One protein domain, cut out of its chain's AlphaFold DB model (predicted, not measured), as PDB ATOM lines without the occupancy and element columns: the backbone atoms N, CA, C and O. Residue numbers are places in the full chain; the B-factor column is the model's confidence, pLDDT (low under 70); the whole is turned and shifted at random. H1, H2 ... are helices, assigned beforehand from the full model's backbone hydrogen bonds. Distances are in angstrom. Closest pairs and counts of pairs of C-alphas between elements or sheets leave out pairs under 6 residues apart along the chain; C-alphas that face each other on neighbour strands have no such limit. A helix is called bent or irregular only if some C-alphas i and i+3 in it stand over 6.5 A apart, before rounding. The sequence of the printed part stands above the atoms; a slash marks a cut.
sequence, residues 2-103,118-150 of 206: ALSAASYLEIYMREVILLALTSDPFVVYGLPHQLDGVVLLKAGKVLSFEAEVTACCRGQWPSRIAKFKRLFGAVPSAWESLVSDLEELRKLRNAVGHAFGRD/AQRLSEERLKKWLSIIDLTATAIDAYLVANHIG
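Overview. This is residues 2 to 103 and 118 to 150 of the 206 residues of an uncharacterized protein of Bradyrhizobium sp. MOS003 (UniProt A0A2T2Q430). Two long helices, H1 and H8, run side by side in the same direction as one layer, and shorter helices cover one side of this pair: H4 and H5 over H1, H6 on H8, and H7 slanting across near the first residues of H1. H2 and H3 lie at the other end, near the last residues of H1. The printed part has 135 residues with eight named helices, H1 to H8 in chain order, and no named strand; its class is all helix. The whole is compact, with a radius of gyration of the C-alphas of 16.5 A, and only just elongated, with spans of 53 by 27 by 21 A.

Along the chain. H1, residues 2 to 23, begins at C-alpha 2 at (-56.737, -13.189, -30.946) and is 31.1 A long. H2 is residues 25 to 29 and H3 residues 37 to 42. H4 is residues 50 to 57, 10.3 A, and H5 residues 61 to 72, 16.2 A. H6, residues 77 to 81, is followed by H7, residues 83 to 99, 24.1 A long from C-alpha 83 at (-51.533, -25.775, -20.877). H8, residues 123 to 149, is the longest at 35.9 A and ends at C-alpha 149 at (-38.668, -9.164, -9.448). H2 and H8 are only just irregular: C-alphas 25 and 28 are 6.53 A apart, C-alphas 146 and 149 6.9 A.

Arrangement. H1 is the hub, touching H3, H4, H7 and H8. H1 and H8 touch at a shallow tilt of 3 degrees, the same way; their closest C-alphas, of Ala 20 and Ile 149, are 4.9 A apart. H4 touches residues 10 to 18 of H1 at a steep tilt of 43 degrees, opposite ways, closest at the C-alphas of Glu 10 and Cys 57, 6.0 A. H5 touches H4 at a steep tilt of 51 degrees, with the C-alphas of Cys 56 and Arg 64 closest at 4.4 A. H1 and H5 are near each other. H7 touches residues 3 to 6 of H1 at a steep tilt of 60 degrees, with the C-alphas of Leu 3 and Arg 93 closest at 5.6 A. H6 touches H8, closest at the C-alphas of Trp 79 and Thr 136, 5.6 A. H2 only just touches H5, with 3 pairs of C-alphas within 8 A, the closest those of Val 28 and Leu 71 at 5.6 A. H3 only just touches H1, with 3 such pairs, the closest those of Ser 23 and Gly 37 at 4.3 A. H3 and H8 are apart. Every O i to N i+4 pair is within hydrogen-bond range in H1, H3, H4, H5, H6 and H7; H8 has 22 of 23, and H2 has 0 of 1, with 1 of its 2 O i to N i+3 pairs within range.

Size, cuts and confidence. The C-alphas of Ala 43 and Ala 118 are the two farthest apart, 53.8 A. Residues 104 to 117 are not printed, and C-alphas 103 and 118 are 8.1 A apart across the cut. Of the links that are printed whole, none is long. The mean pLDDT of the printed part is 90.0; residues 2, 99, 101 to 103 and 118 to 120 are under 70.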
ATOM      1  N   ALA A   2     -57.273 -12.075 -31.765       69.19
ATOM      2  CA  ALA A   2     -56.737 -13.189 -30.946       69.19
ATOM      3  C   ALA A   2     -55.271 -13.556 -31.256       69.19
ATOM      4  O   ALA A   2     -54.486 -13.841 -30.364       69.19
ATOM      5  N   LEU A   3     -54.900 -13.511 -32.537       76.75
ATOM      6  CA  LEU A   3     -53.552 -13.818 -33.022       76.75
ATOM      7  C   LEU A   3     -52.514 -12.821 -32.513       76.75
ATOM      8  O   LEU A   3     -51.477 -13.212 -31.990       76.75
ATOM      9  N   SER A   4     -52.827 -11.534 -32.648       83.62
ATOM     10  CA  SER A   4     -52.005 -10.446 -32.134       83.62
ATOM     11  C   SER A   4     -51.888 -10.547 -30.618       83.62
ATOM     12  O   SER A   4     -50.789 -10.430 -30.103       83.62
ATOM     13  N   ALA A   5     -52.985 -10.853 -29.914       86.19
ATOM     14  CA  ALA A   5     -52.982 -11.043 -28.464       86.19
ATOM     15  C   ALA A   5     -52.097 -12.227 -28.028       86.19
ATOM     16  O   ALA A   5     -51.324 -12.095 -27.086       86.19
ATOM     17  N   ALA A   6     -52.134 -13.355 -28.748       87.38
ATOM     18  CA  ALA A   6     -51.255 -14.494 -28.478       87.38
ATOM     19  C   ALA A   6     -49.770 -14.154 -28.704       87.38
ATOM     20  O   ALA A   6     -48.915 -14.584 -27.935       87.38
ATOM     21  N   SER A   7     -49.450 -13.373 -29.740       88.50
ATOM     22  CA  SER A   7     -48.085 -12.879 -29.958       88.50
ATOM     23  C   SER A   7     -47.662 -11.863 -28.895       88.50
ATOM     24  O   SER A   7     -46.528 -11.915 -28.429       88.50
ATOM     25  N   TYR A   8     -48.567 -10.977 -28.468       91.25
ATOM     26  CA  TYR A   8     -48.310 -10.039 -27.376       91.25
ATOM     27  C   TYR A   8     -48.050 -10.756 -26.054       91.25
ATOM     28  O   TYR A   8     -47.155 -10.335 -25.335       91.25
ATOM     29  N   LEU A   9     -48.747 -11.862 -25.767       92.69
ATOM     30  CA  LEU A   9     -48.444 -12.694 -24.603       92.69
ATOM     31  C   LEU A   9     -47.002 -13.215 -24.646       92.69
ATOM     32  O   LEU A   9     -46.315 -13.171 -23.637       92.69
ATOM     33  N   GLU A  10     -46.514 -13.678 -25.802       92.19
ATOM     34  CA  GLU A  10     -45.129 -14.159 -25.919       92.19
ATOM     35  C   GLU A  10     -44.091 -13.044 -25.753       92.19
ATOM     36  O   GLU A  10     -43.042 -13.279 -25.152       92.19
ATOM     37  N   ILE A  11     -44.381 -11.844 -26.267       93.56
ATOM     38  CA  ILE A  11     -43.538 -10.659 -26.063       93.56
ATOM     39  C   ILE A  11     -43.534 -10.284 -24.581       93.56
ATOM     40  O   ILE A  11     -42.470 -10.160 -23.991       93.56
ATOM     41  N   TYR A  12     -44.707 -10.187 -23.958       95.06
ATOM     42  CA  TYR A  12     -44.832  -9.898 -22.532       95.06
ATOM     43  C   TYR A  12     -44.072 -10.920 -21.676       95.06
ATOM     44  O   TYR A  12     -43.267 -10.538 -20.834       95.06
ATOM     45  N   MET A  13     -44.249 -12.218 -21.948       94.69
ATOM     46  CA  MET A  13     -43.514 -13.285 -21.269       94.69
ATOM     47  C   MET A  13     -42.000 -13.127 -21.415       94.69
ATOM     48  O   MET A  13     -41.271 -13.351 -20.455       94.69
ATOM     49  N   ARG A  14     -41.515 -12.751 -22.606       96.06
ATOM     50  CA  ARG A  14     -40.086 -12.513 -22.845       96.06
ATOM     51  C   ARG A  14     -39.566 -11.415 -21.920       96.06
ATOM     52  O   ARG A  14     -38.564 -11.636 -21.247       96.06
ATOM     53  N   GLU A  15     -40.259 -10.281 -21.871       95.19
ATOM     54  CA  GLU A  15     -39.851  -9.121 -21.075       95.19
ATOM     55  C   GLU A  15     -39.913  -9.408 -19.571       95.19
ATOM     56  O   GLU A  15     -38.937  -9.171 -18.868       95.19
ATOM     57  N   VAL A  16     -41.007  -9.993 -19.070       95.56
ATOM     58  CA  VAL A  16     -41.157 -10.257 -17.627       95.56
ATOM     59  C   VAL A  16     -40.192 -11.338 -17.129       95.56
ATOM     60  O   VAL A  16     -39.662 -11.238 -16.025       95.56
ATOM     61  N   ILE A  17     -39.893 -12.355 -17.946       96.12
ATOM     62  CA  ILE A  17     -38.897 -13.379 -17.598       96.12
ATOM     63  C   ILE A  17     -37.491 -12.779 -17.638       96.12
ATOM     64  O   ILE A  17     -36.705 -13.034 -16.732       96.12
ATOM     65  N   LEU A  18     -37.169 -11.968 -18.650       95.88
ATOM     66  CA  LEU A  18     -35.885 -11.270 -18.708       95.88
ATOM     67  C   LEU A  18     -35.707 -10.349 -17.496       95.88
ATOM     68  O   LEU A  18     -34.644 -10.338 -16.880       95.88
ATOM     69  N   LEU A  19     -36.755  -9.620 -17.118       95.19
ATOM     70  CA  LEU A  19     -36.767  -8.771 -15.936       95.19
ATOM     71  C   LEU A  19     -36.535  -9.584 -14.653       95.19
ATOM     72  O   LEU A  19     -35.722  -9.201 -13.816       95.19
ATOM     73  N   ALA A  20     -37.182 -10.743 -14.516       96.19
ATOM     74  CA  ALA A  20     -36.962 -11.634 -13.379       96.19
ATOM     75  C   ALA A  20     -35.522 -12.170 -13.323       96.19
ATOM     76  O   ALA A  20     -34.916 -12.171 -12.256       96.19
ATOM     77  N   LEU A  21     -34.950 -12.576 -14.461       95.69
ATOM     78  CA  LEU A  21     -33.571 -13.074 -14.538       95.69
ATOM     79  C   LEU A  21     -32.534 -11.968 -14.328       95.69
ATOM     80  O   LEU A  21     -31.463 -12.218 -13.795       95.69
ATOM     81  N   THR A  22     -32.825 -10.738 -14.738       94.44
ATOM     82  CA  THR A  22     -31.930  -9.602 -14.480       94.44
ATOM     83  C   THR A  22     -31.994  -9.143 -13.026       94.44
ATOM     84  O   THR A  22     -30.961  -8.747 -12.492       94.44
ATOM     85  N   SER A  23     -33.158  -9.258 -12.382       94.88
ATOM     86  CA  SER A  23     -33.351  -9.022 -10.947       94.88
ATOM     87  C   SER A  23     -32.675 -10.089 -10.074       94.88
ATOM     88  O   SER A  23     -31.977  -9.756  -9.119       94.88
ATOM     89  N   ASP A  24     -32.845 -11.369 -10.419       94.50
ATOM     90  CA  ASP A  24     -32.323 -12.529  -9.683       94.50
ATOM     91  C   ASP A  24     -31.463 -13.425 -10.603       94.50
ATOM     92  O   ASP A  24     -31.872 -14.517 -11.015       94.50
ATOM     93  N   PRO A  25     -30.250 -12.973 -10.975       93.75
ATOM     94  CA  PRO A  25     -29.412 -13.612 -11.992       93.75
ATOM     95  C   PRO A  25     -28.953 -15.020 -11.633       93.75
ATOM     96  O   PRO A  25     -28.673 -15.816 -12.528       93.75
ATOM     97  N   PHE A  26     -28.844 -15.352 -10.346       94.12
ATOM     98  CA  PHE A  26     -28.323 -16.652  -9.911       94.12
ATOM     99  C   PHE A  26     -29.386 -17.754  -9.903       94.12
ATOM    100  O   PHE A  26     -29.049 -18.936  -9.763       94.12
ATOM    101  N   VAL A  27     -30.645 -17.407 -10.187       94.81
ATOM    102  CA  VAL A  27     -31.725 -18.379 -10.362       94.81
ATOM    103  C   VAL A  27     -31.413 -19.391 -11.478       94.81
ATOM    104  O   VAL A  27     -31.737 -20.570 -11.359       94.81
ATOM    105  N   VAL A  28     -30.670 -18.986 -12.521       93.88
ATOM    106  CA  VAL A  28     -30.247 -19.882 -13.619       93.88
ATOM    107  C   VAL A  28     -29.315 -21.008 -13.157       93.88
ATOM    108  O   VAL A  28     -29.249 -22.054 -13.803       93.88
ATOM    109  N   TYR A  29     -28.626 -20.814 -12.029       92.69
ATOM    110  CA  TYR A  29     -27.746 -21.797 -11.396       92.69
ATOM    111  C   TYR A  29     -28.434 -22.552 -10.248       92.69
ATOM    112  O   TYR A  29     -27.778 -23.311  -9.537       92.69
ATOM    113  N   GLY A  30     -29.743 -22.357 -10.050       91.81
ATOM    114  CA  GLY A  30     -30.491 -22.945  -8.936       91.81
ATOM    115  C   GLY A  30     -30.189 -22.295  -7.583       91.81
ATOM    116  O   GLY A  30     -30.416 -22.912  -6.546       91.81
ATOM    117  N   LEU A  31     -29.663 -21.067  -7.589       92.38
ATOM    118  CA  LEU A  31     -29.262 -20.315  -6.403       92.38
ATOM    119  C   LEU A  31     -30.058 -18.997  -6.310       92.38
ATOM    120  O   LEU A  31     -29.474 -17.923  -6.471       92.38
ATOM    121  N   PRO A  32     -31.387 -19.055  -6.089       92.25
ATOM    122  CA  PRO A  32     -32.224 -17.858  -6.030       92.25
ATOM    123  C   PRO A  32     -31.800 -16.932  -4.882       92.25
ATOM    124  O   PRO A  32     -31.384 -17.396  -3.816       92.25
ATOM    125  N   HIS A  33     -31.918 -15.622  -5.103       91.81
ATOM    126  CA  HIS A  33     -31.684 -14.547  -4.122       91.81
ATOM    127  C   HIS A  33     -30.260 -14.456  -3.553       91.81
ATOM    128  O   HIS A  33     -30.031 -13.741  -2.578       91.81
ATOM    129  N   GLN A  34     -29.285 -15.153  -4.146       92.12
ATOM    130  CA  GLN A  34     -27.882 -15.085  -3.715       92.12
ATOM    131  C   GLN A  34     -27.161 -13.825  -4.211       92.12
ATOM    132  O   GLN A  34     -26.175 -13.404  -3.607       92.12
ATOM    133  N   LEU A  35     -27.631 -13.225  -5.305       89.75
ATOM    134  CA  LEU A  35     -27.072 -11.998  -5.865       89.75
ATOM    135  C   LEU A  35     -28.207 -11.065  -6.283       89.75
ATOM    136  O   LEU A  35     -29.013 -11.433  -7.130       89.75
ATOM    137  N   ASP A  36     -28.234  -9.857  -5.720       89.75
ATOM    138  CA  ASP A  36     -29.154  -8.801  -6.146       89.75
ATOM    139  C   ASP A  36     -28.701  -8.242  -7.507       89.75
ATOM    140  O   ASP A  36     -27.570  -7.762  -7.658       89.75
ATOM    141  N   GLY A  37     -29.587  -8.291  -8.502       91.06
ATOM    142  CA  GLY A  37     -29.368  -7.746  -9.839       91.06
ATOM    143  C   GLY A  37     -28.962  -6.272  -9.849       91.06
ATOM    144  O   GLY A  37     -28.236  -5.840 -10.750       91.06
ATOM    145  N   VAL A  38     -29.336  -5.496  -8.821       91.75
ATOM    146  CA  VAL A  38     -28.938  -4.085  -8.674       91.75
ATOM    147  C   VAL A  38     -27.415  -3.941  -8.607       91.75
ATOM    148  O   VAL A  38     -26.866  -2.990  -9.164       91.75
ATOM    149  N   VAL A  39     -26.710  -4.905  -8.006       92.31
ATOM    150  CA  VAL A  39     -25.240  -4.907  -7.925       92.31
ATOM    151  C   VAL A  39     -24.623  -4.993  -9.324       92.31
ATOM    152  O   VAL A  39     -23.698  -4.245  -9.655       92.31
ATOM    153  N   LEU A  40     -25.154  -5.871 -10.180       91.81
ATOM    154  CA  LEU A  40     -24.682  -6.026 -11.559       91.81
ATOM    155  C   LEU A  40     -25.034  -4.813 -12.422       91.81
ATOM    156  O   LEU A  40     -24.182  -4.336 -13.177       91.81
ATOM    157  N   LEU A  41     -26.248  -4.284 -12.249       91.38
ATOM    158  CA  LEU A  41     -26.718  -3.070 -12.906       91.38
ATOM    159  C   LEU A  41     -25.791  -1.885 -12.593       91.38
ATOM    160  O   LEU A  41     -25.301  -1.223 -13.505       91.38
ATOM    161  N   LYS A  42     -25.456  -1.662 -11.314       90.19
ATOM    162  CA  LYS A  42     -24.511  -0.613 -10.886       90.19
ATOM    163  C   LYS A  42     -23.118  -0.784 -11.474       90.19
ATOM    164  O   LYS A  42     -22.484   0.208 -11.826       90.19
ATOM    165  N   ALA A  43     -22.645  -2.023 -11.571       89.94
ATOM    166  CA  ALA A  43     -21.348  -2.345 -12.152       89.94
ATOM    167  C   ALA A  43     -21.318  -2.215 -13.688       89.94
ATOM    168  O   ALA A  43     -20.258  -2.411 -14.284       89.94
ATOM    169  N   GLY A  44     -22.457  -1.930 -14.336       87.19
ATOM    170  CA  GLY A  44     -22.576  -1.889 -15.794       87.19
ATOM    171  C   GLY A  44     -22.358  -3.255 -16.450       87.19
ATOM    172  O   GLY A  44     -21.986  -3.329 -17.620       87.19
ATOM    173  N   LYS A  45     -22.535  -4.349 -15.695       88.44
ATOM    174  CA  LYS A  45     -22.357  -5.712 -16.196       88.44
ATOM    175  C   LYS A  45     -23.686  -6.245 -16.705       88.44
ATOM    176  O   LYS A  45     -24.582  -6.546 -15.923       88.44
ATOM    177  N   VAL A  46     -23.779  -6.413 -18.019       82.38
ATOM    178  CA  VAL A  46     -24.947  -7.011 -18.668       82.38
ATOM    179  C   VAL A  46     -24.717  -8.510 -18.816       82.38
ATOM    180  O   VAL A  46     -23.805  -8.939 -19.524       82.38
ATOM    181  N   LEU A  47     -25.541  -9.309 -18.140       87.75
ATOM    182  CA  LEU A  47     -25.611 -10.749 -18.370       87.75
ATOM    183  C   LEU A  47     -26.591 -11.034 -19.508       87.75
ATOM    184  O   LEU A  47     -27.642 -10.403 -19.610       87.75
ATOM    185  N   SER A  48     -26.244 -11.988 -20.371       90.75
ATOM    186  CA  SER A  48     -27.150 -12.452 -21.417       90.75
ATOM    187  C   SER A  48     -27.950 -13.644 -20.911       90.75
ATOM    188  O   SER A  48     -27.367 -14.648 -20.511       90.75
ATOM    189  N   PHE A  49     -29.275 -13.532 -20.980       94.62
ATOM    190  CA  PHE A  49     -30.228 -14.590 -20.626       94.62
ATOM    191  C   PHE A  49     -31.068 -15.042 -21.830       94.62
ATOM    192  O   PHE A  49     -32.149 -15.614 -21.689       94.62
ATOM    193  N   GLU A  50     -30.608 -14.746 -23.049       93.50
ATOM    194  CA  GLU A  50     -31.374 -14.986 -24.276       93.50
ATOM    195  C   GLU A  50     -31.728 -16.463 -24.470       93.50
ATOM    196  O   GLU A  50     -32.817 -16.778 -24.956       93.50
ATOM    197  N   ALA A  51     -30.837 -17.379 -24.079       94.19
ATOM    198  CA  ALA A  51     -31.073 -18.813 -24.201       94.19
ATOM    199  C   ALA A  51     -32.192 -19.279 -23.257       94.19
ATOM    200  O   ALA A  51     -33.105 -19.995 -23.678       94.19
ATOM    201  N   GLU A  52     -32.152 -18.835 -22.003       95.56
ATOM    202  CA  GLU A  52     -33.118 -19.145 -20.950       95.56
ATOM    203  C   GLU A  52     -34.494 -18.576 -21.297       95.56
ATOM    204  O   GLU A  52     -35.482 -19.314 -21.329       95.56
ATOM    205  N   VAL A  53     -34.545 -17.291 -21.656       95.81
ATOM    206  CA  VAL A  53     -35.779 -16.608 -22.065       95.81
ATOM    207  C   VAL A  53     -36.375 -17.280 -23.304       95.81
ATOM    208  O   VAL A  53     -37.565 -17.601 -23.342       95.81
ATOM    209  N   THR A  54     -35.554 -17.575 -24.317       94.50
ATOM    210  CA  THR A  54     -36.020 -18.252 -25.535       94.50
ATOM    211  C   THR A  54     -36.588 -19.636 -25.228       94.50
ATOM    212  O   THR A  54     -37.609 -20.017 -25.806       94.50
ATOM    213  N   ALA A  55     -35.974 -20.382 -24.307       94.31
ATOM    214  CA  ALA A  55     -36.455 -21.696 -23.894       94.31
ATOM    215  C   ALA A  55     -37.824 -21.640 -23.188       94.31
ATOM    216  O   ALA A  55     -38.598 -22.592 -23.295       94.31
ATOM    217  N   CYS A  56     -38.144 -20.535 -22.509       94.31
ATOM    218  CA  CYS A  56     -39.446 -20.310 -21.879       94.31
ATOM    219  C   CYS A  56     -40.507 -19.732 -22.829       94.31
ATOM    220  O   CYS A  56     -41.697 -19.930 -22.598       94.31
ATOM    221  N   CYS A  57     -40.111 -19.053 -23.910       92.19
ATOM    222  CA  CYS A  57     -41.053 -18.377 -24.812       92.19
ATOM    223  C   CYS A  57     -41.285 -19.094 -26.150       92.19
ATOM    224  O   CYS A  57     -42.243 -18.771 -26.852       92.19
ATOM    225  N   ARG A  58     -40.441 -20.056 -26.546       89.88
ATOM    226  CA  ARG A  58     -40.557 -20.763 -27.836       89.88
ATOM    227  C   ARG A  58     -40.868 -22.248 -27.675       89.88
ATOM    228  O   ARG A  58     -40.696 -22.846 -26.623       89.88
ATOM    229  N   GLY A  59     -41.353 -22.855 -28.757       91.25
ATOM    230  CA  GLY A  59     -41.735 -24.268 -28.782       91.25
ATOM    231  C   GLY A  59     -43.128 -24.528 -28.205       91.25
ATOM    232  O   GLY A  59     -43.978 -23.632 -28.202       91.25
ATOM    233  N   GLN A  60     -43.358 -25.769 -27.777       94.81
ATOM    234  CA  GLN A  60     -44.631 -26.245 -27.225       94.81
ATOM    235  C   GLN A  60     -44.813 -25.769 -25.781       94.81
ATOM    236  O   GLN A  60     -43.840 -25.709 -25.027       94.81
ATOM    237  N   TRP A  61     -46.048 -25.479 -25.371       94.50
ATOM    238  CA  TRP A  61     -46.322 -24.986 -24.015       94.50
ATOM    239  C   TRP A  61     -45.871 -25.914 -22.878       94.50
ATOM    240  O   TRP A  61     -45.282 -25.399 -21.928       94.50
ATOM    241  N   PRO A  62     -46.012 -27.253 -22.962       94.62
ATOM    242  CA  PRO A  62     -45.458 -28.147 -21.943       94.62
ATOM    243  C   PRO A  62     -43.943 -27.983 -21.758       94.62
ATOM    244  O   PRO A  62     -43.443 -27.976 -20.634       94.62
ATOM    245  N   SER A  63     -43.200 -27.785 -22.854       95.12
ATOM    246  CA  SER A  63     -41.757 -27.535 -22.795       95.12
ATOM    247  C   SER A  63     -41.444 -26.186 -22.147       95.12
ATOM    248  O   SER A  63     -40.533 -26.116 -21.326       95.12
ATOM    249  N   ARG A  64     -42.215 -25.139 -22.471       95.44
ATOM    250  CA  ARG A  64     -42.078 -23.804 -21.863       95.44
ATOM    251  C   ARG A  64     -42.270 -23.857 -20.349       95.44
ATOM    252  O   ARG A  64     -41.414 -23.377 -19.613       95.44
ATOM    253  N   ILE A  65     -43.341 -24.514 -19.899       94.88
ATOM    254  CA  ILE A  65     -43.666 -24.724 -18.482       94.88
ATOM    255  C   ILE A  65     -42.544 -25.489 -17.777       94.88
ATOM    256  O   ILE A  65     -42.077 -25.066 -16.724       94.88
ATOM    257  N   ALA A  66     -42.044 -26.576 -18.372       95.12
ATOM    258  CA  ALA A  66     -40.949 -27.347 -17.785       95.12
ATOM    259  C   ALA A  66     -39.659 -26.521 -17.635       95.12
ATOM    260  O   ALA A  66     -38.960 -26.631 -16.627       95.12
ATOM    261  N   LYS A  67     -39.334 -25.672 -18.620       95.69
ATOM    262  CA  LYS A  67     -38.167 -24.779 -18.555       95.69
ATOM    263  C   LYS A  67     -38.353 -23.678 -17.520       95.69
ATOM    264  O   LYS A  67     -37.426 -23.441 -16.753       95.69
ATOM    265  N   PHE A  68     -39.543 -23.087 -17.454       95.62
ATOM    266  CA  PHE A  68     -39.896 -22.108 -16.432       95.62
ATOM    267  C   PHE A  68     -39.761 -22.704 -15.027       95.62
ATOM    268  O   PHE A  68     -39.049 -22.154 -14.195       95.62
ATOM    269  N   LYS A  69     -40.343 -23.887 -14.795       95.06
ATOM    270  CA  LYS A  69     -40.249 -24.613 -13.521       95.06
ATOM    271  C   LYS A  69     -38.810 -24.917 -13.123       95.06
ATOM    272  O   LYS A  69     -38.472 -24.858 -11.951       95.06
ATOM    273  N   ARG A  70     -37.953 -25.250 -14.090       95.00
ATOM    274  CA  ARG A  70     -36.532 -25.502 -13.832       95.00
ATOM    275  C   ARG A  70     -35.788 -24.238 -13.399       95.00
ATOM    276  O   ARG A  70     -34.875 -24.353 -12.595       95.00
ATOM    277  N   LEU A  71     -36.138 -23.081 -13.961       94.88
ATOM    278  CA  LEU A  71     -35.523 -21.804 -13.596       94.88
ATOM    279  C   LEU A  71     -36.031 -21.328 -12.236       94.88
ATOM    280  O   LEU A  71     -35.234 -21.111 -11.343       94.88
ATOM    281  N   PHE A  72     -37.346 -21.222 -12.062       94.88
ATOM    282  CA  PHE A  72     -37.944 -20.550 -10.904       94.88
ATOM    283  C   PHE A  72     -38.433 -21.512  -9.804       94.88
ATOM    284  O   PHE A  72     -38.925 -21.096  -8.764       94.88
ATOM    285  N   GLY A  73     -38.305 -22.824 -10.006       92.75
ATOM    286  CA  GLY A  73     -38.663 -23.865  -9.034       92.75
ATOM    287  C   GLY A  73     -40.138 -24.278  -9.057       92.75
ATOM    288  O   GLY A  73     -40.445 -25.462  -8.893       92.75
ATOM    289  N   ALA A  74     -41.061 -23.350  -9.318       92.75
ATOM    290  CA  ALA A  74     -42.492 -23.639  -9.404       92.75
ATOM    291  C   ALA A  74     -43.161 -22.967 -10.609       92.75
ATOM    292  O   ALA A  74     -42.573 -22.153 -11.317       92.75
ATOM    293  N   VAL A  75     -44.407 -23.366 -10.864       92.12
ATOM    294  CA  VAL A  75     -45.275 -22.784 -11.891       92.12
ATOM    295  C   VAL A  75     -46.625 -22.500 -11.234       92.12
ATOM    296  O   VAL A  75     -47.114 -23.347 -10.485       92.12
ATOM    297  N   PRO A  76     -47.249 -21.343 -11.498       91.44
ATOM    298  CA  PRO A  76     -48.617 -21.074 -11.077       91.44
ATOM    299  C   PRO A  76     -49.586 -22.171 -11.532       91.44
ATOM    300  O   PRO A  76     -49.622 -22.528 -12.711       91.44
ATOM    301  N   SER A  77     -50.435 -22.655 -10.623       88.88
ATOM    302  CA  SER A  77     -51.415 -23.715 -10.915       88.88
ATOM    303  C   SER A  77     -52.393 -23.336 -12.031       88.88
ATOM    304  O   SER A  77     -52.764 -24.183 -12.840       88.88
ATOM    305  N   ALA A  78     -52.761 -22.054 -12.121       87.50
ATOM    306  CA  ALA A  78     -53.575 -21.518 -13.209       87.50
ATOM    307  C   ALA A  78     -52.882 -21.641 -14.576       87.50
ATOM    308  O   ALA A  78     -53.537 -21.870 -15.585       87.50
ATOM    309  N   TRP A  79     -51.555 -21.522 -14.629       86.88
ATOM    310  CA  TRP A  79     -50.817 -21.702 -15.875       86.88
ATOM    311  C   TRP A  79     -50.693 -23.188 -16.239       86.88
ATOM    312  O   TRP A  79     -50.882 -23.554 -17.401       86.88
ATOM    313  N   GLU A  80     -50.457 -24.061 -15.252       89.31
ATOM    314  CA  GLU A  80     -50.432 -25.515 -15.470       89.31
ATOM    315  C   GLU A  80     -51.785 -26.043 -15.985       89.31
ATOM    316  O   GLU A  80     -51.810 -26.842 -16.925       89.31
ATOM    317  N   SER A  81     -52.914 -25.567 -15.446       92.25
ATOM    318  CA  SER A  81     -54.252 -26.014 -15.866       92.25
ATOM    319  C   SER A  81     -54.647 -25.550 -17.275       92.25
ATOM    320  O   SER A  81     -55.405 -26.237 -17.958       92.25
ATOM    321  N   LEU A  82     -54.092 -24.428 -17.745       94.19
ATOM    322  CA  LEU A  82     -54.373 -23.847 -19.063       94.19
ATOM    323  C   LEU A  82     -53.471 -24.386 -20.186       94.19
ATOM    324  O   LEU A  82     -53.618 -23.978 -21.340       94.19
ATOM    325  N   VAL A  83     -52.545 -25.312 -19.904       94.19
ATOM    326  CA  VAL A  83     -51.533 -25.775 -20.877       94.19
ATOM    327  C   VAL A  83     -52.133 -26.311 -22.182       94.19
ATOM    328  O   VAL A  83     -51.603 -26.043 -23.263       94.19
ATOM    329  N   SER A  84     -53.248 -27.044 -22.101       93.69
ATOM    330  CA  SER A  84     -53.915 -27.613 -23.278       93.69
ATOM    331  C   SER A  84     -54.512 -26.519 -24.163       93.69
ATOM    332  O   SER A  84     -54.316 -26.517 -25.380       93.69
ATOM    333  N   ASP A  85     -55.196 -25.560 -23.542       94.00
ATOM    334  CA  ASP A  85     -55.809 -24.424 -24.222       94.00
ATOM    335  C   ASP A  85     -54.751 -23.515 -24.868       94.00
ATOM    336  O   ASP A  85     -54.881 -23.099 -26.020       94.00
ATOM    337  N   LEU A  86     -53.652 -23.255 -24.160       93.19
ATOM    338  CA  LEU A  86     -52.522 -22.484 -24.671       93.19
ATOM    339  C   LEU A  86     -51.858 -23.161 -25.882       93.19
ATOM    340  O   LEU A  86     -51.472 -22.494 -26.849       93.19
ATOM    341  N   GLU A  87     -51.751 -24.491 -25.870       94.62
ATOM    342  CA  GLU A  87     -51.229 -25.266 -26.997       94.62
ATOM    343  C   GLU A  87     -52.170 -25.243 -28.206       94.62
ATOM    344  O   GLU A  87     -51.708 -25.134 -29.347       94.62
ATOM    345  N   GLU A  88     -53.483 -25.270 -27.984       91.62
ATOM    346  CA  GLU A  88     -54.469 -25.067 -29.045       91.62
ATOM    347  C   GLU A  88     -54.361 -23.657 -29.646       91.62
ATOM    348  O   GLU A  88     -54.278 -23.514 -30.871       91.62
ATOM    349  N   LEU A  89     -54.259 -22.622 -28.807       90.75
ATOM    350  CA  LEU A  89     -54.060 -21.238 -29.239       90.75
ATOM    351  C   LEU A  89     -52.771 -21.077 -30.060       90.75
ATOM    352  O   LEU A  89     -52.770 -20.419 -31.105       90.75
ATOM    353  N   ARG A  90     -51.676 -21.726 -29.643       91.00
ATOM    354  CA  ARG A  90     -50.402 -21.738 -30.381       91.00
ATOM    355  C   ARG A  90     -50.555 -22.382 -31.759       91.00
ATOM    356  O   ARG A  90     -50.049 -21.842 -32.746       91.00
ATOM    357  N   LYS A  91     -51.240 -23.527 -31.843       89.25
ATOM    358  CA  LYS A  91     -51.513 -24.226 -33.110       89.25
ATOM    359  C   LYS A  91     -52.379 -23.376 -34.034       89.25
ATOM    360  O   LYS A  91     -52.025 -23.230 -35.201       89.25
ATOM    361  N   LEU A  92     -53.443 -22.768 -33.508       86.19
ATOM    362  CA  LEU A  92     -54.304 -21.843 -34.247       86.19
ATOM    363  C   LEU A  92     -53.488 -20.675 -34.810       86.19
ATOM    364  O   LEU A  92     -53.558 -20.385 -36.002       86.19
ATOM    365  N   ARG A  93     -52.653 -20.043 -33.977       85.81
ATOM    366  CA  ARG A  93     -51.793 -18.942 -34.413       85.81
ATOM    367  C   ARG A  93     -50.824 -19.357 -35.510       85.81
ATOM    368  O   ARG A  93     -50.701 -18.645 -36.500       85.81
ATOM    369  N   ASN A  94     -50.167 -20.504 -35.366       84.25
ATOM    370  CA  ASN A  94     -49.245 -21.001 -36.383       84.25
ATOM    371  C   ASN A  94     -49.971 -21.357 -37.691       84.25
ATOM    372  O   ASN A  94     -49.473 -21.032 -38.765       84.25
ATOM    373  N   ALA A  95     -51.155 -21.969 -37.618       78.75
ATOM    374  CA  ALA A  95     -51.967 -22.270 -38.795       78.75
ATOM    375  C   ALA A  95     -52.362 -20.991 -39.549       78.75
ATOM    376  O   ALA A  95     -52.263 -20.928 -40.775       78.75
ATOM    377  N   VAL A  96     -52.736 -19.931 -38.825       78.06
ATOM    378  CA  VAL A  96     -53.026 -18.639 -39.453       78.06
ATOM    379  C   VAL A  96     -51.767 -17.957 -39.985       78.06
ATOM    380  O   VAL A  96     -51.797 -17.443 -41.097       78.06
ATOM    381  N   GLY A  97     -50.652 -17.993 -39.257       72.44
ATOM    382  CA  GLY A  97     -49.388 -17.403 -39.707       72.44
ATOM    383  C   GLY A  97     -48.823 -18.053 -40.973       72.44
ATOM    384  O   GLY A  97     -48.234 -17.365 -41.799       72.44
ATOM    385  N   HIS A  98     -49.028 -19.360 -41.154       73.00
ATOM    386  CA  HIS A  98     -48.534 -20.083 -42.329       73.00
ATOM    387  C   HIS A  98     -49.503 -20.091 -43.512       73.00
ATOM    388  O   HIS A  98     -49.057 -20.204 -44.650       73.00
ATOM    389  N   ALA A  99     -50.812 -20.000 -43.267       69.50
ATOM    390  CA  ALA A  99     -51.813 -20.267 -44.296       69.50
ATOM    391  C   ALA A  99     -53.042 -19.345 -44.252       69.50
ATOM    392  O   ALA A  99     -54.059 -19.648 -44.870       69.50
ATOM    393  N   PHE A 100     -53.003 -18.245 -43.492       70.50
ATOM    394  CA  PHE A 100     -54.158 -17.370 -43.241       70.50
ATOM    395  C   PHE A 100     -55.414 -18.129 -42.761       70.50
ATOM    396  O   PHE A 100     -56.543 -17.723 -43.024       70.50
ATOM    397  N   GLY A 101     -55.227 -19.253 -42.058       66.06
ATOM    398  CA  GLY A 101     -56.318 -20.079 -41.536       66.06
ATOM    399  C   GLY A 101     -57.006 -20.924 -42.608       66.06
ATOM    400  O   GLY A 101     -58.137 -21.356 -42.404       66.06
ATOM    401  N   ARG A 102     -56.347 -21.133 -43.750       69.31
ATOM    402  CA  ARG A 102     -56.787 -22.021 -44.828       69.31
ATOM    403  C   ARG A 102     -56.035 -23.343 -44.731       69.31
ATOM    404  O   ARG A 102     -54.841 -23.356 -44.444       69.31
ATOM    405  N   ASP A 103     -56.711 -24.454 -44.990       65.56
ATOM    406  CA  ASP A 103     -56.013 -25.729 -45.116       65.56
ATOM    407  C   ASP A 103     -55.336 -25.794 -46.491       65.56
ATOM    408  O   ASP A 103     -55.989 -25.954 -47.518       65.56
ATOM    409  N   ALA A 118     -61.883 -20.015 -45.186       65.81
ATOM    410  CA  ALA A 118     -61.122 -19.549 -44.042       65.81
ATOM    411  C   ALA A 118     -61.765 -20.074 -42.754       65.81
ATOM    412  O   ALA A 118     -62.990 -20.060 -42.602       65.81
ATOM    413  N   GLN A 119     -60.934 -20.506 -41.808       68.88
ATOM    414  CA  GLN A 119     -61.400 -20.922 -40.494       68.88
ATOM    415  C   GLN A 119     -62.110 -19.750 -39.795       68.88
ATOM    416  O   GLN A 119     -61.505 -18.713 -39.515       68.88
ATOM    417  N   ARG A 120     -63.411 -19.899 -39.527       68.81
ATOM    418  CA  ARG A 120     -64.202 -18.884 -38.820       68.81
ATOM    419  C   ARG A 120     -63.917 -18.960 -37.319       68.81
ATOM    420  O   ARG A 120     -63.937 -20.043 -36.734       68.81
ATOM    421  N   LEU A 121     -63.664 -17.811 -36.697       75.31
ATOM    422  CA  LEU A 121     -63.539 -17.679 -35.245       75.31
ATOM    423  C   LEU A 121     -64.841 -17.084 -34.706       75.31
ATOM    424  O   LEU A 121     -65.184 -15.963 -35.074       75.31
ATOM    425  N   SER A 122     -65.561 -17.829 -33.864       85.00
ATOM    426  CA  SER A 122     -66.751 -17.295 -33.196       85.00
ATOM    427  C   SER A 122     -66.363 -16.273 -32.125       85.00
ATOM    428  O   SER A 122     -65.232 -16.275 -31.624       85.00
ATOM    429  N   GLU A 123     -67.302 -15.403 -31.760       87.25
ATOM    430  CA  GLU A 123     -67.090 -14.404 -30.712       87.25
ATOM    431  C   GLU A 123     -66.805 -15.064 -29.355       87.25
ATOM    432  O   GLU A 123     -65.901 -14.648 -28.632       87.25
ATOM    433  N   GLU A 124     -67.509 -16.149 -29.033       88.62
ATOM    434  CA  GLU A 124     -67.326 -16.917 -27.799       88.62
ATOM    435  C   GLU A 124     -65.914 -17.495 -27.725       88.62
ATOM    436  O   GLU A 124     -65.254 -17.429 -26.687       88.62
ATOM    437  N   ARG A 125     -65.407 -18.014 -28.850       87.25
ATOM    438  CA  ARG A 125     -64.053 -18.563 -28.924       87.25
ATOM    439  C   ARG A 125     -62.995 -17.464 -28.821       87.25
ATOM    440  O   ARG A 125     -61.966 -17.679 -28.188       87.25
ATOM    441  N   LEU A 126     -63.247 -16.280 -29.385       87.38
ATOM    442  CA  LEU A 126     -62.387 -15.108 -29.201       87.38
ATOM    443  C   LEU A 126     -62.330 -14.681 -27.725       87.38
ATOM    444  O   LEU A 126     -61.235 -14.502 -27.195       87.38
ATOM    445  N   LYS A 127     -63.486 -14.564 -27.060       90.75
ATOM    446  CA  LYS A 127     -63.584 -14.238 -25.627       90.75
ATOM    447  C   LYS A 127     -62.840 -15.257 -24.767       90.75
ATOM    448  O   LYS A 127     -62.053 -14.861 -23.912       90.75
ATOM    449  N   LYS A 128     -63.011 -16.555 -25.054       91.31
ATOM    450  CA  LYS A 128     -62.262 -17.639 -24.402       91.31
ATOM    451  C   LYS A 128     -60.749 -17.413 -24.519       91.31
ATOM    452  O   LYS A 128     -60.056 -17.431 -23.507       91.31
ATOM    453  N   TRP A 129     -60.232 -17.155 -25.725       92.12
ATOM    454  CA  TRP A 129     -58.792 -16.949 -25.920       92.12
ATOM    455  C   TRP A 129     -58.248 -15.718 -25.202       92.12
ATOM    456  O   TRP A 129     -57.176 -15.799 -24.611       92.12
ATOM    457  N   LEU A 130     -58.976 -14.600 -25.227       92.50
ATOM    458  CA  LEU A 130     -58.573 -13.397 -24.499       92.50
ATOM    459  C   LEU A 130     -58.526 -13.647 -22.988       92.50
ATOM    460  O   LEU A 130     -57.559 -13.254 -22.347       92.50
ATOM    461  N   SER A 131     -59.509 -14.369 -22.444       93.62
ATOM    462  CA  SER A 131     -59.524 -14.748 -21.029       93.62
ATOM    463  C   SER A 131     -58.353 -15.661 -20.657       93.62
ATOM    464  O   SER A 131     -57.707 -15.431 -19.643       93.62
ATOM    465  N   ILE A 132     -58.018 -16.654 -21.486       93.75
ATOM    466  CA  ILE A 132     -56.857 -17.528 -21.239       93.75
ATOM    467  C   ILE A 132     -55.557 -16.724 -21.221       93.75
ATOM    468  O   ILE A 132     -54.707 -16.953 -20.361       93.75
ATOM    469  N   ILE A 133     -55.394 -15.795 -22.166       93.88
ATOM    470  CA  ILE A 133     -54.212 -14.929 -22.238       93.88
ATOM    471  C   ILE A 133     -54.097 -14.080 -20.970       93.88
ATOM    472  O   ILE A 133     -53.030 -14.050 -20.365       93.88
ATOM    473  N   ASP A 134     -55.193 -13.444 -20.560       94.00
ATOM    474  CA  ASP A 134     -55.258 -12.591 -19.373       94.00
ATOM    475  C   ASP A 134     -54.946 -13.363 -18.081       94.00
ATOM    476  O   ASP A 134     -54.076 -12.966 -17.304       94.00
ATOM    477  N   LEU A 135     -55.567 -14.535 -17.902       95.06
ATOM    478  CA  LEU A 135     -55.311 -15.420 -16.764       95.06
ATOM    479  C   LEU A 135     -53.857 -15.896 -16.727       95.06
ATOM    480  O   LEU A 135     -53.248 -15.943 -15.660       95.06
ATOM    481  N   THR A 136     -53.289 -16.229 -17.888       94.44
ATOM    482  CA  THR A 136     -51.894 -16.675 -17.988       94.44
ATOM    483  C   THR A 136     -50.934 -15.541 -17.640       94.44
ATOM    484  O   THR A 136     -50.037 -15.740 -16.823       94.44
ATOM    485  N   ALA A 137     -51.129 -14.351 -18.216       94.56
ATOM    486  CA  ALA A 137     -50.297 -13.183 -17.939       94.56
ATOM    487  C   ALA A 137     -50.356 -12.803 -16.455       94.56
ATOM    488  O   ALA A 137     -49.316 -12.703 -15.813       94.56
ATOM    489  N   THR A 138     -51.562 -12.709 -15.891       95.06
ATOM    490  CA  THR A 138     -51.780 -12.382 -14.475       95.06
ATOM    491  C   THR A 138     -51.124 -13.401 -13.544       95.06
ATOM    492  O   THR A 138     -50.512 -13.026 -12.546       95.06
ATOM    493  N   ALA A 139     -51.213 -14.696 -13.862       94.75
ATOM    494  CA  ALA A 139     -50.602 -15.744 -13.051       94.75
ATOM    495  C   ALA A 139     -49.066 -15.683 -13.074       94.75
ATOM    496  O   ALA A 139     -48.430 -15.869 -12.035       94.75
ATOM    497  N   ILE A 140     -48.474 -15.422 -14.244       94.25
ATOM    498  CA  ILE A 140     -47.023 -15.248 -14.398       94.25
ATOM    499  C   ILE A 140     -46.555 -14.014 -13.626       94.25
ATOM    500  O   ILE A 140     -45.597 -14.117 -12.860       94.25
ATOM    501  N   ASP A 141     -47.249 -12.888 -13.793       94.00
ATOM    502  CA  ASP A 141     -46.923 -11.619 -13.142       94.00
ATOM    503  C   ASP A 141     -46.949 -11.765 -11.621       94.00
ATOM    504  O   ASP A 141     -45.948 -11.528 -10.949       94.00
ATOM    505  N   ALA A 142     -48.060 -12.275 -11.078       93.94
ATOM    506  CA  ALA A 142     -48.235 -12.458  -9.643       93.94
ATOM    507  C   ALA A 142     -47.120 -13.316  -9.029       93.94
ATOM    508  O   ALA A 142     -46.654 -13.037  -7.925       93.94
ATOM    509  N   TYR A 143     -46.668 -14.348  -9.745       95.50
ATOM    510  CA  TYR A 143     -45.606 -15.223  -9.271       95.50
ATOM    511  C   TYR A 143     -44.216 -14.590  -9.388       95.50
ATOM    512  O   TYR A 143     -43.474 -14.584  -8.405       95.50
ATOM    513  N   LEU A 144     -43.851 -14.043 -10.550       95.25
ATOM    514  CA  LEU A 144     -42.520 -13.469 -10.759       95.25
ATOM    515  C   LEU A 144     -42.314 -12.193  -9.943       95.25
ATOM    516  O   LEU A 144     -41.237 -12.014  -9.375       95.25
ATOM    517  N   VAL A 145     -43.337 -11.342  -9.828       93.69
ATOM    518  CA  VAL A 145     -43.281 -10.118  -9.017       93.69
ATOM    519  C   VAL A 145     -43.084 -10.449  -7.545       93.69
ATOM    520  O   VAL A 145     -42.203  -9.873  -6.909       93.69
ATOM    521  N   ALA A 146     -43.850 -11.404  -7.013       92.69
ATOM    522  CA  ALA A 146     -43.765 -11.767  -5.605       92.69
ATOM    523  C   ALA A 146     -42.458 -12.485  -5.236       92.69
ATOM    524  O   ALA A 146     -41.961 -12.281  -4.131       92.69
ATOM    525  N   ASN A 147     -41.916 -13.319  -6.131       93.50
ATOM    526  CA  ASN A 147     -40.785 -14.185  -5.797       93.50
ATOM    527  C   ASN A 147     -39.433 -13.655  -6.290       93.50
ATOM    528  O   ASN A 147     -38.468 -13.806  -5.561       93.50
ATOM    529  N   HIS A 148     -39.329 -13.026  -7.470       93.50
ATOM    530  CA  HIS A 148     -38.022 -12.729  -8.093       93.50
ATOM    531  C   HIS A 148     -37.796 -11.259  -8.477       93.50
ATOM    532  O   HIS A 148     -36.678 -10.764  -8.352       93.50
ATOM    533  N   ILE A 149     -38.819 -10.547  -8.958       92.50
ATOM    534  CA  ILE A 149     -38.668  -9.164  -9.448       92.50
ATOM    535  C   ILE A 149     -38.734  -8.166  -8.288       92.50
ATOM    536  O   ILE A 149     -37.914  -7.253  -8.201       92.50
ATOM    537  N   GLY A 150     -39.726  -8.300  -7.402       88.38
ATOM    538  CA  GLY A 150     -39.969  -7.340  -6.328       88.38
ATOM    539  C   GLY A 150     -40.119  -5.907  -6.853       88.38
ATOM    540  O   GLY A 150     -41.104  -5.572  -7.505       88.38
TER     541      GLY A 150